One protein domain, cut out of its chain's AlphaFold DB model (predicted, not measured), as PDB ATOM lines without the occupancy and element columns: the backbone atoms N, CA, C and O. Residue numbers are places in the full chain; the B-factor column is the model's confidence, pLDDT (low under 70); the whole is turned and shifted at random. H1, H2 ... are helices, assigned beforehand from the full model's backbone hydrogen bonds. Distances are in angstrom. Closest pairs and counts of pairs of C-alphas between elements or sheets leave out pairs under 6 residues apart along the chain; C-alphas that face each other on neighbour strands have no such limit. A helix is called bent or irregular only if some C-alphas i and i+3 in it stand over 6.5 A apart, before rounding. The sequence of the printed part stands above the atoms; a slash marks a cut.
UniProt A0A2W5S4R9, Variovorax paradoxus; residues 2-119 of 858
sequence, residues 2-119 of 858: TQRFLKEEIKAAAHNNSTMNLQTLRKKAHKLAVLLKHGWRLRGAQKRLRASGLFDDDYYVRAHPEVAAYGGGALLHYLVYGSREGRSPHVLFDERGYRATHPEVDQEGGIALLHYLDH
ATOM      1  N   THR A   2     197.260 156.104 141.192       44.00
ATOM      2  CA  THR A   2     196.988 154.714 141.623       44.00
ATOM      3  C   THR A   2     196.124 154.543 142.884       44.00
ATOM      4  O   THR A   2     195.387 153.572 142.971       44.00
ATOM      5  N   GLN A   3     196.132 155.479 143.842       36.91
ATOM      6  CA  GLN A   3     195.270 155.378 145.039       36.91
ATOM      7  C   GLN A   3     193.791 155.706 144.771       36.91
ATOM      8  O   GLN A   3     192.919 155.253 145.509       36.91
ATOM      9  N   ARG A   4     193.501 156.489 143.721       40.62
ATOM     10  CA  ARG A   4     192.131 156.901 143.376       40.62
ATOM     11  C   ARG A   4     191.382 155.770 142.662       40.62
ATOM     12  O   ARG A   4     190.269 155.465 143.062       40.62
ATOM     13  N   PHE A   5     192.056 155.068 141.745       44.06
ATOM     14  CA  PHE A   5     191.564 153.822 141.134       44.06
ATOM     15  C   PHE A   5     191.299 152.719 142.174       44.06
ATOM     16  O   PHE A   5     190.279 152.042 142.117       44.06
ATOM     17  N   LEU A   6     192.170 152.601 143.183       41.47
ATOM     18  CA  LEU A   6     192.054 151.592 144.241       41.47
ATOM     19  C   LEU A   6     190.818 151.799 145.138       41.47
ATOM     20  O   LEU A   6     190.194 150.832 145.565       41.47
ATOM     21  N   LYS A   7     190.437 153.055 145.421       45.34
ATOM     22  CA  LYS A   7     189.216 153.361 146.187       45.34
ATOM     23  C   LYS A   7     187.938 153.113 145.382       45.34
ATOM     24  O   LYS A   7     186.923 152.759 145.979       45.34
ATOM     25  N   GLU A   8     187.985 153.282 144.062       46.69
ATOM     26  CA  GLU A   8     186.834 153.032 143.188       46.69
ATOM     27  C   GLU A   8     186.598 151.532 142.960       46.69
ATOM     28  O   GLU A   8     185.460 151.085 143.078       46.69
ATOM     29  N   GLU A   9     187.649 150.723 142.777       44.91
ATOM     30  CA  GLU A   9     187.506 149.259 142.661       44.91
ATOM     31  C   GLU A   9     187.043 148.595 143.968       44.91
ATOM     32  O   GLU A   9     186.255 147.649 143.933       44.91
ATOM     33  N   ILE A  10     187.472 149.101 145.132       48.59
ATOM     34  CA  ILE A  10     187.005 148.600 146.438       48.59
ATOM     35  C   ILE A  10     185.525 148.950 146.660       48.59
ATOM     36  O   ILE A  10     184.777 148.129 147.193       48.59
ATOM     37  N   LYS A  11     185.068 150.126 146.203       47.69
ATOM     38  CA  LYS A  11     183.639 150.480 146.213       47.69
ATOM     39  C   LYS A  11     182.824 149.625 145.240       47.69
ATOM     40  O   LYS A  11     181.731 149.200 145.602       47.69
ATOM     41  N   ALA A  12     183.363 149.317 144.059       47.56
ATOM     42  CA  ALA A  12     182.711 148.446 143.079       47.56
ATOM     43  C   ALA A  12     182.597 146.989 143.573       47.56
ATOM     44  O   ALA A  12     181.563 146.347 143.384       47.56
ATOM     45  N   ALA A  13     183.616 146.482 144.276       44.91
ATOM     46  CA  ALA A  13     183.616 145.139 144.860       44.91
ATOM     47  C   ALA A  13     182.673 144.992 146.070       44.91
ATOM     48  O   ALA A  13     182.200 143.890 146.337       44.91
ATOM     49  N   ALA A  14     182.379 146.080 146.789       47.50
ATOM     50  CA  ALA A  14     181.451 146.069 147.922       47.50
ATOM     51  C   ALA A  14     179.967 146.154 147.506       47.50
ATOM     52  O   ALA A  14     179.102 145.816 148.310       47.50
ATOM     53  N   HIS A  15     179.658 146.598 146.279       47.00
ATOM     54  CA  HIS A  15     178.277 146.761 145.797       47.00
ATOM     55  C   HIS A  15     177.739 145.565 144.993       47.00
ATOM     56  O   HIS A  15     176.538 145.319 145.016       47.00
ATOM     57  N   ASN A  16     178.598 144.778 144.337       41.78
ATOM     58  CA  ASN A  16     178.184 143.582 143.595       41.78
ATOM     59  C   ASN A  16     178.422 142.312 144.417       41.78
ATOM     60  O   ASN A  16     179.353 141.544 144.173       41.78
ATOM     61  N   ASN A  17     177.562 142.084 145.407       48.78
ATOM     62  CA  ASN A  17     177.559 140.841 146.163       48.78
ATOM     63  C   ASN A  17     176.615 139.835 145.494       48.78
ATOM     64  O   ASN A  17     175.435 139.783 145.825       48.78
ATOM     65  N   SER A  18     177.130 139.071 144.527       48.91
ATOM     66  CA  SER A  18     176.581 137.783 144.069       48.91
ATOM     67  C   SER A  18     177.605 137.092 143.157       48.91
ATOM     68  O   SER A  18     177.868 137.563 142.057       48.91
ATOM     69  N   THR A  19     178.156 135.957 143.610       48.78
ATOM     70  CA  THR A  19     179.012 134.988 142.873       48.78
ATOM     71  C   THR A  19     180.517 135.291 142.690       48.78
ATOM     72  O   THR A  19     181.046 135.255 141.585       48.78
ATOM     73  N   MET A  20     181.285 135.463 143.777       48.19
ATOM     74  CA  MET A  20     182.757 135.311 143.716       48.19
ATOM     75  C   MET A  20     183.246 134.150 144.604       48.19
ATOM     76  O   MET A  20     183.054 134.164 145.814       48.19
ATOM     77  N   ASN A  21     183.890 133.143 143.997       54.03
ATOM     78  CA  ASN A  21     184.437 131.946 144.663       54.03
ATOM     79  C   ASN A  21     185.536 132.309 145.701       54.03
ATOM     80  O   ASN A  21     186.396 133.158 145.446       54.03
ATOM     81  N   LEU A  22     185.541 131.628 146.858       44.06
ATOM     82  CA  LEU A  22     186.543 131.707 147.938       44.06
ATOM     83  C   LEU A  22     188.002 131.567 147.454       44.06
ATOM     84  O   LEU A  22     188.893 132.242 147.977       44.06
ATOM     85  N   GLN A  23     188.267 130.748 146.428       46.91
ATOM     86  CA  GLN A  23     189.593 130.657 145.794       46.91
ATOM     87  C   GLN A  23     190.001 131.967 145.103       46.91
ATOM     88  O   GLN A  23     191.158 132.384 145.191       46.91
ATOM     89  N   THR A  24     189.057 132.654 144.459       50.16
ATOM     90  CA  THR A  24     189.282 133.934 143.776       50.16
ATOM     91  C   THR A  24     189.559 135.054 144.780       50.16
ATOM     92  O   THR A  24     190.425 135.897 144.543       50.16
ATOM     93  N   LEU A  25     188.888 135.032 145.937       47.38
ATOM     94  CA  LEU A  25     189.151 135.934 147.067       47.38
ATOM     95  C   LEU A  25     190.537 135.696 147.690       47.38
ATOM     96  O   LEU A  25     191.272 136.660 147.903       47.38
ATOM     97  N   ARG A  26     190.954 134.434 147.893       51.97
ATOM     98  CA  ARG A  26     192.312 134.093 148.369       51.97
ATOM     99  C   ARG A  26     193.410 134.509 147.386       51.97
ATOM    100  O   ARG A  26     194.395 135.111 147.812       51.97
ATOM    101  N   LYS A  27     193.233 134.263 146.080       53.41
ATOM    102  CA  LYS A  27     194.178 134.714 145.037       53.41
ATOM    103  C   LYS A  27     194.265 136.246 144.982       53.41
ATOM    104  O   LYS A  27     195.368 136.785 144.918       53.41
ATOM    105  N   LYS A  28     193.134 136.961 145.084       52.72
ATOM    106  CA  LYS A  28     193.113 138.437 145.144       52.72
ATOM    107  C   LYS A  28     193.777 138.986 146.416       52.72
ATOM    108  O   LYS A  28     194.539 139.942 146.312       52.72
ATOM    109  N   ALA A  29     193.561 138.372 147.580       51.09
ATOM    110  CA  ALA A  29     194.184 138.777 148.845       51.09
ATOM    111  C   ALA A  29     195.703 138.513 148.873       51.09
ATOM    112  O   ALA A  29     196.465 139.379 149.296       51.09
ATOM    113  N   HIS A  30     196.159 137.365 148.353       60.22
ATOM    114  CA  HIS A  30     197.589 137.061 148.208       60.22
ATOM    115  C   HIS A  30     198.270 138.006 147.208       60.22
ATOM    116  O   HIS A  30     199.325 138.560 147.511       60.22
ATOM    117  N   LYS A  31     197.629 138.278 146.059       59.44
ATOM    118  CA  LYS A  31     198.073 139.298 145.093       59.44
ATOM    119  C   LYS A  31     198.222 140.670 145.760       59.44
ATOM    120  O   LYS A  31     199.242 141.325 145.561       59.44
ATOM    121  N   LEU A  32     197.247 141.092 146.574       53.50
ATOM    122  CA  LEU A  32     197.304 142.357 147.316       53.50
ATOM    123  C   LEU A  32     198.467 142.384 148.320       53.50
ATOM    124  O   LEU A  32     199.208 143.362 148.363       53.50
ATOM    125  N   ALA A  33     198.663 141.309 149.088       55.16
ATOM    126  CA  ALA A  33     199.740 141.201 150.073       55.16
ATOM    127  C   ALA A  33     201.137 141.219 149.423       55.16
ATOM    128  O   ALA A  33     202.040 141.897 149.910       55.16
ATOM    129  N   VAL A  34     201.307 140.534 148.288       58.31
ATOM    130  CA  VAL A  34     202.560 140.507 147.517       58.31
ATOM    131  C   VAL A  34     202.855 141.872 146.875       58.31
ATOM    132  O   VAL A  34     203.983 142.362 146.969       58.31
ATOM    133  N   LEU A  35     201.845 142.536 146.299       57.31
ATOM    134  CA  LEU A  35     201.980 143.885 145.729       57.31
ATOM    135  C   LEU A  35     202.314 144.942 146.795       57.31
ATOM    136  O   LEU A  35     203.114 145.839 146.524       57.31
ATOM    137  N   LEU A  36     201.754 144.824 148.002       52.41
ATOM    138  CA  LEU A  36     202.028 145.726 149.126       52.41
ATOM    139  C   LEU A  36     203.420 145.501 149.743       52.41
ATOM    140  O   LEU A  36     204.049 146.466 150.170       52.41
ATOM    141  N   LYS A  37     203.932 144.260 149.756       51.56
ATOM    142  CA  LYS A  37     205.220 143.907 150.389       51.56
ATOM    143  C   LYS A  37     206.432 144.034 149.451       51.56
ATOM    144  O   LYS A  37     207.530 144.341 149.910       51.56
ATOM    145  N   HIS A  38     206.252 143.842 148.137       58.25
ATOM    146  CA  HIS A  38     207.353 143.774 147.155       58.25
ATOM    147  C   HIS A  38     207.108 144.564 145.852       58.25
ATOM    148  O   HIS A  38     207.805 144.362 144.857       58.25
ATOM    149  N   GLY A  39     206.159 145.507 145.839       57.31
ATOM    150  CA  GLY A  39     205.706 146.202 144.624       57.31
ATOM    151  C   GLY A  39     206.750 147.028 143.852       57.31
ATOM    152  O   GLY A  39     206.506 147.374 142.696       57.31
ATOM    153  N   TRP A  40     207.906 147.362 144.437       52.50
ATOM    154  CA  TRP A  40     209.021 147.989 143.706       52.50
ATOM    155  C   TRP A  40     209.941 146.945 143.044       52.50
ATOM    156  O   TRP A  40     210.280 147.101 141.873       52.50
ATOM    157  N   ARG A  41     210.244 145.834 143.736       61.81
ATOM    158  CA  ARG A  41     211.017 144.698 143.194       61.81
ATOM    159  C   ARG A  41     210.293 144.022 142.027       61.81
ATOM    160  O   ARG A  41     210.916 143.732 141.012       61.81
ATOM    161  N   LEU A  42     208.971 143.862 142.125       73.69
ATOM    162  CA  LEU A  42     208.151 143.295 141.047       73.69
ATOM    163  C   LEU A  42     208.121 144.183 139.800       73.69
ATOM    164  O   LEU A  42     208.166 143.666 138.690       73.69
ATOM    165  N   ARG A  43     208.112 145.513 139.958       76.81
ATOM    166  CA  ARG A  43     208.203 146.440 138.818       76.81
ATOM    167  C   ARG A  43     209.565 146.367 138.123       76.81
ATOM    168  O   ARG A  43     209.614 146.393 136.898       76.81
ATOM    169  N   GLY A  44     210.649 146.225 138.889       80.81
ATOM    170  CA  GLY A  44     211.989 145.981 138.344       80.81
ATOM    171  C   GLY A  44     212.070 144.663 137.567       80.81
ATOM    172  O   GLY A  44     212.497 144.659 136.415       80.81
ATOM    173  N   ALA A  45     211.573 143.573 138.157       84.69
ATOM    174  CA  ALA A  45     211.491 142.258 137.520       84.69
ATOM    175  C   ALA A  45     210.663 142.281 136.225       84.69
ATOM    176  O   ALA A  45     211.118 141.787 135.198       84.69
ATOM    177  N   GLN A  46     209.484 142.915 136.243       87.62
ATOM    178  CA  GLN A  46     208.647 143.071 135.051       87.62
ATOM    179  C   GLN A  46     209.380 143.815 133.936       87.62
ATOM    180  O   GLN A  46     209.352 143.373 132.792       87.62
ATOM    181  N   LYS A  47     210.056 144.924 134.263       87.19
ATOM    182  CA  LYS A  47     210.818 145.693 133.273       87.19
ATOM    183  C   LYS A  47     211.950 144.858 132.668       87.19
ATOM    184  O   LYS A  47     212.103 144.873 131.453       87.19
ATOM    185  N   ARG A  48     212.700 144.115 133.492       90.00
ATOM    186  CA  ARG A  48     213.794 143.238 133.035       90.00
ATOM    187  C   ARG A  48     213.291 142.119 132.118       90.00
ATOM    188  O   ARG A  48     213.815 141.971 131.024       90.00
ATOM    189  N   LEU A  49     212.243 141.394 132.521       91.06
ATOM    190  CA  LEU A  49     211.679 140.305 131.711       91.06
ATOM    191  C   LEU A  49     211.023 140.794 130.414       91.06
ATOM    192  O   LEU A  49     211.055 140.096 129.407       91.06
ATOM    193  N   ARG A  50     210.439 141.998 130.408       90.50
ATOM    194  CA  ARG A  50     209.949 142.614 129.165       90.50
ATOM    195  C   ARG A  50     211.095 143.008 128.243       90.50
ATOM    196  O   ARG A  50     211.001 142.769 127.048       90.50
ATOM    197  N   ALA A  51     212.155 143.595 128.795       87.38
ATOM    198  CA  ALA A  51     213.316 144.019 128.019       87.38
ATOM    199  C   ALA A  51     214.079 142.838 127.400       87.38
ATOM    200  O   ALA A  51     214.640 142.999 126.323       87.38
ATOM    201  N   SER A  52     214.072 141.660 128.035       89.94
ATOM    202  CA  SER A  52     214.702 140.465 127.459       89.94
ATOM    203  C   SER A  52     213.917 139.851 126.299       89.94
ATOM    204  O   SER A  52     214.464 139.040 125.566       89.94
ATOM    205  N   GLY A  53     212.627 140.164 126.142       89.88
ATOM    206  CA  GLY A  53     211.780 139.521 125.132       89.88
ATOM    207  C   GLY A  53     211.543 138.018 125.357       89.88
ATOM    208  O   GLY A  53     210.950 137.368 124.506       89.88
ATOM    209  N   LEU A  54     211.967 137.458 126.498       92.56
ATOM    210  CA  LEU A  54     211.846 136.025 126.815       92.56
ATOM    211  C   LEU A  54     210.581 135.674 127.614       92.56
ATOM    212  O   LEU A  54     210.477 134.576 128.157       92.56
ATOM    213  N   PHE A  55     209.624 136.597 127.704       94.62
ATOM    214  CA  PHE A  55     208.279 136.317 128.197       94.62
ATOM    215  C   PHE A  55     207.261 136.607 127.095       94.62
ATOM    216  O   PHE A  55     207.063 137.770 126.734       94.62
ATOM    217  N   ASP A  56     206.605 135.558 126.601       91.38
ATOM    218  CA  ASP A  56     205.600 135.631 125.539       91.38
ATOM    219  C   ASP A  56     204.197 135.500 126.151       91.38
ATOM    220  O   ASP A  56     203.809 134.435 126.636       91.38
ATOM    221  N   ASP A  57     203.442 136.607 126.168       90.75
ATOM    222  CA  ASP A  57     202.091 136.636 126.741       90.75
ATOM    223  C   ASP A  57     201.129 135.695 126.008       90.75
ATOM    224  O   ASP A  57     200.328 135.024 126.661       90.75
ATOM    225  N   ASP A  58     201.216 135.615 124.679       89.31
ATOM    226  CA  ASP A  58     200.301 134.815 123.867       89.31
ATOM    227  C   ASP A  58     200.572 133.327 124.061       89.31
ATOM    228  O   ASP A  58     199.636 132.544 124.243       89.31
ATOM    229  N   TYR A  59     201.846 132.928 124.074       90.19
ATOM    230  CA  TYR A  59     202.245 131.567 124.420       90.19
ATOM    231  C   TYR A  59     201.787 131.204 125.834       90.19
ATOM    232  O   TYR A  59     201.149 130.165 126.025       90.19
ATOM    233  N   TYR A  60     202.062 132.068 126.814       92.12
ATOM    234  CA  TYR A  60     201.770 131.789 128.216       92.12
ATOM    235  C   TYR A  60     200.265 131.658 128.480       92.12
ATOM    236  O   TYR A  60     199.837 130.748 129.190       92.12
ATOM    237  N   VAL A  61     199.442 132.525 127.882       91.31
ATOM    238  CA  VAL A  61     197.976 132.450 127.996       91.31
ATOM    239  C   VAL A  61     197.412 131.272 127.204       91.31
ATOM    240  O   VAL A  61     196.486 130.620 127.677       91.31
ATOM    241  N   ARG A  62     197.964 130.940 126.033       87.75
ATOM    242  CA  ARG A  62     197.516 129.773 125.257       87.75
ATOM    243  C   ARG A  62     197.814 128.458 125.978       87.75
ATOM    244  O   ARG A  62     196.977 127.562 125.965       87.75
ATOM    245  N   ALA A  63     198.980 128.357 126.617       83.88
ATOM    246  CA  ALA A  63     199.354 127.211 127.442       83.88
ATOM    247  C   ALA A  63     198.542 127.141 128.749       83.88
ATOM    248  O   ALA A  63     198.312 126.053 129.279       83.88
ATOM    249  N   HIS A  64     198.088 128.293 129.253       88.62
ATOM    250  CA  HIS A  64     197.344 128.420 130.505       88.62
ATOM    251  C   HIS A  64     196.124 129.348 130.356       88.62
ATOM    252  O   HIS A  64     196.153 130.491 130.835       88.62
ATOM    253  N   PRO A  65     195.036 128.889 129.703       86.50
ATOM    254  CA  PRO A  65     193.884 129.735 129.378       86.50
ATOM    255  C   PRO A  65     193.224 130.397 130.592       86.50
ATOM    256  O   PRO A  65     192.650 131.481 130.481       86.50
ATOM    257  N   GLU A  66     193.342 129.801 131.782       84.88
ATOM    258  CA  GLU A  66     192.812 130.363 133.025       84.88
ATOM    259  C   GLU A  66     193.507 131.668 133.450       84.88
ATOM    260  O   GLU A  66     192.948 132.451 134.223       84.88
ATOM    261  N   VAL A  67     194.711 131.930 132.931       86.25
ATOM    262  CA  VAL A  67     195.467 133.161 133.189       86.25
ATOM    263  C   VAL A  67     194.837 134.361 132.478       86.25
ATOM    264  O   VAL A  67     194.992 135.482 132.960       86.25
ATOM    265  N   ALA A  68     194.053 134.165 131.412       80.38
ATOM    266  CA  ALA A  68     193.373 135.262 130.710       80.38
ATOM    267  C   ALA A  68     192.440 136.071 131.636       80.38
ATOM    268  O   ALA A  68     192.316 137.285 131.503       80.38
ATOM    269  N   ALA A  69     191.833 135.413 132.631       74.12
ATOM    270  CA  ALA A  69     190.974 136.048 133.632       74.12
ATOM    271  C   ALA A  69     191.756 136.681 134.805       74.12
ATOM    272  O   ALA A  69     191.170 137.282 135.716       74.12
ATOM    273  N   TYR A  70     193.087 136.559 134.825       76.12
ATOM    274  CA  TYR A  70     193.931 137.163 135.847       76.12
ATOM    275  C   TYR A  70     194.084 138.665 135.574       76.12
ATOM    276  O   TYR A  70     194.923 139.092 134.783       76.12
ATOM    277  N   GLY A  71     193.327 139.499 136.298       62.34
ATOM    278  CA  GLY A  71     193.328 140.969 136.162       62.34
ATOM    279  C   GLY A  71     194.642 141.684 136.531       62.34
ATOM    280  O   GLY A  71     194.631 142.823 136.975       62.34
ATOM    281  N   GLY A  72     195.784 140.994 136.515       68.00
ATOM    282  CA  GLY A  72     197.128 141.561 136.642       68.00
ATOM    283  C   GLY A  72     198.009 141.380 135.403       68.00
ATOM    284  O   GLY A  72     199.137 141.862 135.418       68.00
ATOM    285  N   GLY A  73     197.513 140.692 134.368       82.19
ATOM    286  CA  GLY A  73     198.281 140.322 133.178       82.19
ATOM    287  C   GLY A  73     199.132 139.059 133.370       82.19
ATOM    288  O   GLY A  73     199.488 138.695 134.497       82.19
ATOM    289  N   ALA A  74     199.466 138.399 132.258       88.62
ATOM    290  CA  ALA A  74     200.180 137.121 132.231       88.62
ATOM    291  C   ALA A  74     201.569 137.196 132.883       88.62
ATOM    292  O   ALA A  74     201.904 136.361 133.721       88.62
ATOM    293  N   LEU A  75     202.337 138.255 132.609       89.19
ATOM    294  CA  LEU A  75     203.657 138.441 133.220       89.19
ATOM    295  C   LEU A  75     203.600 138.563 134.750       89.19
ATOM    296  O   LEU A  75     204.440 138.003 135.454       89.19
ATOM    297  N   LEU A  76     202.608 139.278 135.298       86.06
ATOM    298  CA  LEU A  76     202.456 139.355 136.753       86.06
ATOM    299  C   LEU A  76     202.039 138.000 137.333       86.06
ATOM    300  O   LEU A  76     202.505 137.640 138.411       86.06
ATOM    301  N   HIS A  77     201.197 137.241 136.626       90.38
ATOM    302  CA  HIS A  77     200.859 135.881 137.034       90.38
ATOM    303  C   HIS A  77     202.105 134.991 137.106       90.38
ATOM    304  O   HIS A  77     202.309 134.305 138.108       90.38
ATOM    305  N   TYR A  78     202.964 135.035 136.087       91.12
ATOM    306  CA  TYR A  78     204.195 134.248 136.056       91.12
ATOM    307  C   TYR A  78     205.139 134.574 137.219       91.12
ATOM    308  O   TYR A  78     205.602 133.664 137.904       91.12
ATOM    309  N   LEU A  79     205.349 135.864 137.496       88.31
ATOM    310  CA  LEU A  79     206.216 136.321 138.587       88.31
ATOM    311  C   LEU A  79     205.722 135.903 139.978       88.31
ATOM    312  O   LEU A  79     206.530 135.693 140.877       88.31
ATOM    313  N   VAL A  80     204.402 135.841 140.178       84.06
ATOM    314  CA  VAL A  80     203.813 135.545 141.495       84.06
ATOM    315  C   VAL A  80     203.600 134.043 141.695       84.06
ATOM    316  O   VAL A  80     203.799 133.546 142.802       84.06
ATOM    317  N   TYR A  81     203.202 133.330 140.641       84.88
ATOM    318  CA  TYR A  81     202.794 131.924 140.707       84.88
ATOM    319  C   TYR A  81     203.522 131.065 139.678       84.88
ATOM    320  O   TYR A  81     204.100 130.042 140.026       84.88
ATOM    321  N   GLY A  82     203.518 131.493 138.416       88.31
ATOM    322  CA  GLY A  82     203.873 130.624 137.298       88.31
ATOM    323  C   GLY A  82     205.258 130.004 137.351       88.31
ATOM    324  O   GLY A  82     205.375 128.811 137.099       88.31
ATOM    325  N   SER A  83     206.280 130.776 137.719       87.69
ATOM    326  CA  SER A  83     207.640 130.239 137.827       87.69
ATOM    327  C   SER A  83     207.710 129.109 138.865       87.69
ATOM    328  O   SER A  83     208.215 128.030 138.582       87.69
ATOM    329  N   ARG A  84     207.102 129.297 140.045       84.00
ATOM    330  CA  ARG A  84     207.072 128.276 141.113       84.00
ATOM    331  C   ARG A  84     206.217 127.062 140.772       84.00
ATOM    332  O   ARG A  84     206.474 125.972 141.258       84.00
ATOM    333  N   GLU A  85     205.200 127.251 139.943       86.81
ATOM    334  CA  GLU A  85     204.361 126.165 139.432       86.81
ATOM    335  C   GLU A  85     205.012 125.418 138.251       86.81
ATOM    336  O   GLU A  85     204.391 124.528 137.665       86.81
ATOM    337  N   GLY A  86     206.248 125.770 137.873       86.19
ATOM    338  CA  GLY A  86     206.953 125.125 136.770       86.19
ATOM    339  C   GLY A  86     206.307 125.407 135.411       86.19
ATOM    340  O   GLY A  86     206.240 124.509 134.573       86.19
ATOM    341  N   ARG A  87     205.750 126.610 135.214       90.94
ATOM    342  CA  ARG A  87     205.105 127.032 133.961       90.94
ATOM    343  C   ARG A  87     206.084 127.792 133.077       90.94
ATOM    344  O   ARG A  87     206.530 128.870 133.462       90.94
ATOM    345  N   SER A  88     206.350 127.273 131.884       93.69
ATOM    346  CA  SER A  88     207.276 127.883 130.930       93.69
ATOM    347  C   SER A  88     206.815 129.276 130.473       93.69
ATOM    348  O   SER A  88     205.684 129.417 130.008       93.69
ATOM    349  N   PRO A  89     207.666 130.315 130.574       94.00
ATOM    350  CA  PRO A  89     207.353 131.677 130.133       94.00
ATOM    351  C   PRO A  89     207.463 131.871 128.612       94.00
ATOM    352  O   PRO A  89     206.970 132.865 128.081       94.00
ATOM    353  N   HIS A  90     208.134 130.948 127.918       94.00
ATOM    354  CA  HIS A  90     208.405 131.005 126.485       94.00
ATOM    355  C   HIS A  90     208.672 129.592 125.944       94.00
ATOM    356  O   HIS A  90     209.193 128.748 126.667       94.00
ATOM    357  N   VAL A  91     208.391 129.343 124.658       92.38
ATOM    358  CA  VAL A  91     208.613 128.037 123.993       92.38
ATOM    359  C   VAL A  91     210.051 127.531 124.148       92.38
ATOM    360  O   VAL A  91     210.293 126.342 124.314       92.38
ATOM    361  N   LEU A  92     211.012 128.451 124.079       94.69
ATOM    362  CA  LEU A  92     212.446 128.167 124.181       94.69
ATOM    363  C   LEU A  92     212.993 128.206 125.619       94.69
ATOM    364  O   LEU A  92     214.209 128.156 125.790       94.69
ATOM    365  N   PHE A  93     212.144 128.307 126.643       94.69
ATOM    366  CA  PHE A  93     212.568 128.248 128.042       94.69
ATOM    367  C   PHE A  93     211.765 127.180 128.788       94.69
ATOM    368  O   PHE A  93     210.574 127.356 129.048       94.69
ATOM    369  N   ASP A  94     212.417 126.071 129.130       91.94
ATOM    370  CA  ASP A  94     211.810 124.989 129.902       91.94
ATOM    371  C   ASP A  94     211.973 125.256 131.402       91.94
ATOM    372  O   ASP A  94     213.022 124.995 131.987       91.94
ATOM    373  N   GLU A  95     210.916 125.774 132.033       91.31
ATOM    374  CA  GLU A  95     210.928 126.125 133.457       91.31
ATOM    375  C   GLU A  95     211.221 124.913 134.355       91.31
ATOM    376  O   GLU A  95     211.954 125.036 135.336       91.31
ATOM    377  N   ARG A  96     210.659 123.740 134.036       88.25
ATOM    378  CA  ARG A  96     210.825 122.540 134.869       88.25
ATOM    379  C   ARG A  96     212.210 121.947 134.687       88.25
ATOM    380  O   ARG A  96     212.866 121.645 135.681       88.25
ATOM    381  N   GLY A  97     212.653 121.823 133.437       81.62
ATOM    382  CA  GLY A  97     213.995 121.350 133.113       81.62
ATOM    383  C   GLY A  97     215.073 122.229 133.744       81.62
ATOM    384  O   GLY A  97     215.968 121.710 134.405       81.62
ATOM    385  N   TYR A  98     214.936 123.554 133.632       86.56
ATOM    386  CA  TYR A  98     215.887 124.503 134.212       86.56
ATOM    387  C   TYR A  98     215.960 124.392 135.741       86.56
ATOM    388  O   TYR A  98     217.043 124.356 136.311       86.56
ATOM    389  N   ARG A  99     214.819 124.283 136.431       86.75
ATOM    390  CA  ARG A  99     214.798 124.114 137.896       86.75
ATOM    391  C   ARG A  99     215.390 122.782 138.349       86.75
ATOM    392  O   ARG A  99     216.046 122.731 139.383       86.75
ATOM    393  N   ALA A 100     215.202 121.719 137.568       80.25
ATOM    394  CA  ALA A 100     215.794 120.419 137.865       80.25
ATOM    395  C   ALA A 100     217.331 120.441 137.787       80.25
ATOM    396  O   ALA A 100     217.986 119.730 138.547       80.25
ATOM    397  N   THR A 101     217.910 121.260 136.901       80.06
ATOM    398  CA  THR A 101     219.370 121.433 136.797       80.06
ATOM    399  C   THR A 101     219.923 122.514 137.726       80.06
ATOM    400  O   THR A 101     221.121 122.497 137.998       80.06
ATOM    401  N   HIS A 102     219.064 123.408 138.227       83.50
ATOM    402  CA  HIS A 102     219.413 124.558 139.068       83.50
ATOM    403  C   HIS A 102     218.562 124.611 140.354       83.50
ATOM    404  O   HIS A 102     217.742 125.526 140.522       83.50
ATOM    405  N   PRO A 103     218.706 123.634 141.275       82.19
ATOM    406  CA  PRO A 103     217.914 123.572 142.508       82.19
ATOM    407  C   PRO A 103     218.133 124.775 143.446       82.19
ATOM    408  O   PRO A 103     217.292 125.047 144.307       82.19
ATOM    409  N   GLU A 104     219.226 125.524 143.284       83.69
ATOM    410  CA  GLU A 104     219.509 126.781 143.984       83.69
ATOM    411  C   GLU A 104     218.408 127.837 143.785       83.69
ATOM    412  O   GLU A 104     218.082 128.573 144.719       83.69
ATOM    413  N   VAL A 105     217.740 127.843 142.623       83.38
ATOM    414  CA  VAL A 105     216.634 128.770 142.321       83.38
ATOM    415  C   VAL A 105     215.497 128.618 143.334       83.38
ATOM    416  O   VAL A 105     214.881 129.609 143.740       83.38
ATOM    417  N   ASP A 106     215.216 127.386 143.762       76.38
ATOM    418  CA  ASP A 106     214.175 127.093 144.745       76.38
ATOM    419  C   ASP A 106     214.603 127.413 146.174       76.38
ATOM    420  O   ASP A 106     213.801 127.938 146.951       76.38
ATOM    421  N   GLN A 107     215.874 127.179 146.506       74.38
ATOM    422  CA  GLN A 107     216.436 127.505 147.820       74.38
ATOM    423  C   GLN A 107     216.388 129.015 148.095       74.38
ATOM    424  O   GLN A 107     216.083 129.440 149.211       74.38
ATOM    425  N   GLU A 108     216.609 129.828 147.063       73.81
ATOM    426  CA  GLU A 108     216.557 131.291 147.136       73.81
ATOM    427  C   GLU A 108     215.144 131.861 146.911       73.81
ATOM    428  O   GLU A 108     214.908 133.068 147.039       73.81
ATOM    429  N   GLY A 109     214.172 131.001 146.588       68.75
ATOM    430  CA  GLY A 109     212.798 131.393 146.280       68.75
ATOM    431  C   GLY A 109     212.680 132.294 145.046       68.75
ATOM    432  O   GLY A 109     211.744 133.107 144.988       68.75
ATOM    433  N   GLY A 110     213.620 132.159 144.106       80.88
ATOM    434  CA  GLY A 110     213.810 132.986 142.920       80.88
ATOM    435  C   GLY A 110     212.884 132.656 141.744       80.88
ATOM    436  O   GLY A 110     212.061 131.737 141.777       80.88
ATOM    437  N   ILE A 111     213.012 133.457 140.685       88.94
ATOM    438  CA  ILE A 111     212.299 133.289 139.410       88.94
ATOM    439  C   ILE A 111     213.302 132.748 138.395       88.94
ATOM    440  O   ILE A 111     214.289 133.428 138.112       88.94
ATOM    441  N   ALA A 112     213.033 131.570 137.829       90.12
ATOM    442  CA  ALA A 112     213.990 130.856 136.983       90.12
ATOM    443  C   ALA A 112     214.455 131.688 135.782       90.12
ATOM    444  O   ALA A 112     215.649 131.786 135.526       90.12
ATOM    445  N   LEU A 113     213.534 132.371 135.091       92.44
ATOM    446  CA  LEU A 113     213.908 133.202 133.946       92.44
ATOM    447  C   LEU A 113     214.778 134.408 134.336       92.44
ATOM    448  O   LEU A 113     215.636 134.806 133.559       92.44
ATOM    449  N   LEU A 114     214.594 134.995 135.527       91.25
ATOM    450  CA  LEU A 114     215.492 136.059 135.995       91.25
ATOM    451  C   LEU A 114     216.866 135.499 136.348       91.25
ATOM    452  O   LEU A 114     217.860 136.094 135.956       91.25
ATOM    453  N   HIS A 115     216.903 134.348 137.020       90.81
ATOM    454  CA  HIS A 115     218.147 133.654 137.331       90.81
ATOM    455  C   HIS A 115     218.942 133.328 136.060       90.81
ATOM    456  O   HIS A 115     220.138 133.579 136.003       90.81
ATOM    457  N   TYR A 116     218.264 132.873 135.004       91.50
ATOM    458  CA  TYR A 116     218.869 132.661 133.689       91.50
ATOM    459  C   TYR A 116     219.444 133.942 133.077       91.50
ATOM    460  O   TYR A 116     220.530 133.919 132.511       91.50
ATOM    461  N   LEU A 117     218.741 135.071 133.192       89.81
ATOM    462  CA  LEU A 117     219.241 136.358 132.696       89.81
ATOM    463  C   LEU A 117     220.447 136.888 133.480       89.81
ATOM    464  O   LEU A 117     221.103 137.803 132.994       89.81
ATOM    465  N   ASP A 118     220.698 136.360 134.677       87.81
ATOM    466  CA  ASP A 118     221.883 136.667 135.479       87.81
ATOM    467  C   ASP A 118     223.047 135.681 135.194       87.81
ATOM    468  O   ASP A 118     224.159 135.911 135.662       87.81
ATOM    469  N   HIS A 119     222.810 134.615 134.407       85.94
ATOM    470  CA  HIS A 119     223.767 133.537 134.111       85.94
ATOM    471  C   HIS A 119     223.788 133.173 132.618       85.94
ATOM    472  O   HIS A 119     223.134 132.237 132.148       85.94
TER     473      HIS A 119
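What this domain is: This is residues 2 to 119 of the 858 residues of a protein of Variovorax paradoxus (UniProt A0A2W5S4R9). A body of short helices has H5 near its middle and the bent helix H2 making an L beside it, while residues 2 to 23, with H1, stick out at one end of the long axis. H3 and H4 pack on H5, and H6, H7 and H8 gather at the end far from H1. The printed part has 118 residues with eight named helices, H1 to H8 in order, and no named strand: all helix. It is only just compact, close to loose, with a radius of gyration of the C-alphas of 15.8 A, and spans 49 by 28 by 26 A.

Where its parts are: H1, residues 2 to 15, begins at C-alpha 2 (196.988, 154.714, 141.623) and is 20.8 A long. H2, residues 22 to 51, was assigned as one helix by its hydrogen bonds but is bent, C-alphas 37 and 40 being 8.7 A apart: arm H2a, 22 to 37, is 22.4 A long and H2b, 40 to 51, 16.7 A. H3 is 57 to 63, H4 65 to 69, H5 74 to 82, H6 95 to 101, H7 104 to 107, and H8 112 to 117, ending at C-alpha 117 (219.241, 136.358, 132.696).

How they stand to each other: H5, the hub, touches H2b at a steep tilt of 58 degrees, opposite ways, with C-alphas Gln 46 and Leu 75 closest at 7.0 A. H3 touches H5 at Asp 57 and Ala 74, C-alphas 5.8 A apart. H4 and H5 only just touch, only at the corner, with 3 pairs of C-alphas within 8 A; Val 67 and Ala 74 are closest, 6.2 A. H2b touches H8 at Leu 49 and Leu 114, C-alphas 7.1 A apart. H8 touches H6, about perpendicular at 78 degrees, with C-alphas Glu 95 and Ala 112 closest at 6.6 A. H7 is close to H8 but not clearly touching, and H1 touches no helix. Every O i to N i+4 pair is within hydrogen-bond range in H1, H2a, H2b, H3, H5, H6 and H8; H4 has 0 of 1, with 1 of 2 O i to N i+3 pairs, and H7 is too short for an i+4 pair.

The domain as a whole: The C-alphas of His 15 and Thr 101 are the farthest apart, 49.1 A. The printed part has no cut; the link H5 to H6 is long. Its mean pLDDT is 73.8, with residues 2 to 41, 71 to 72 and 109 under 70.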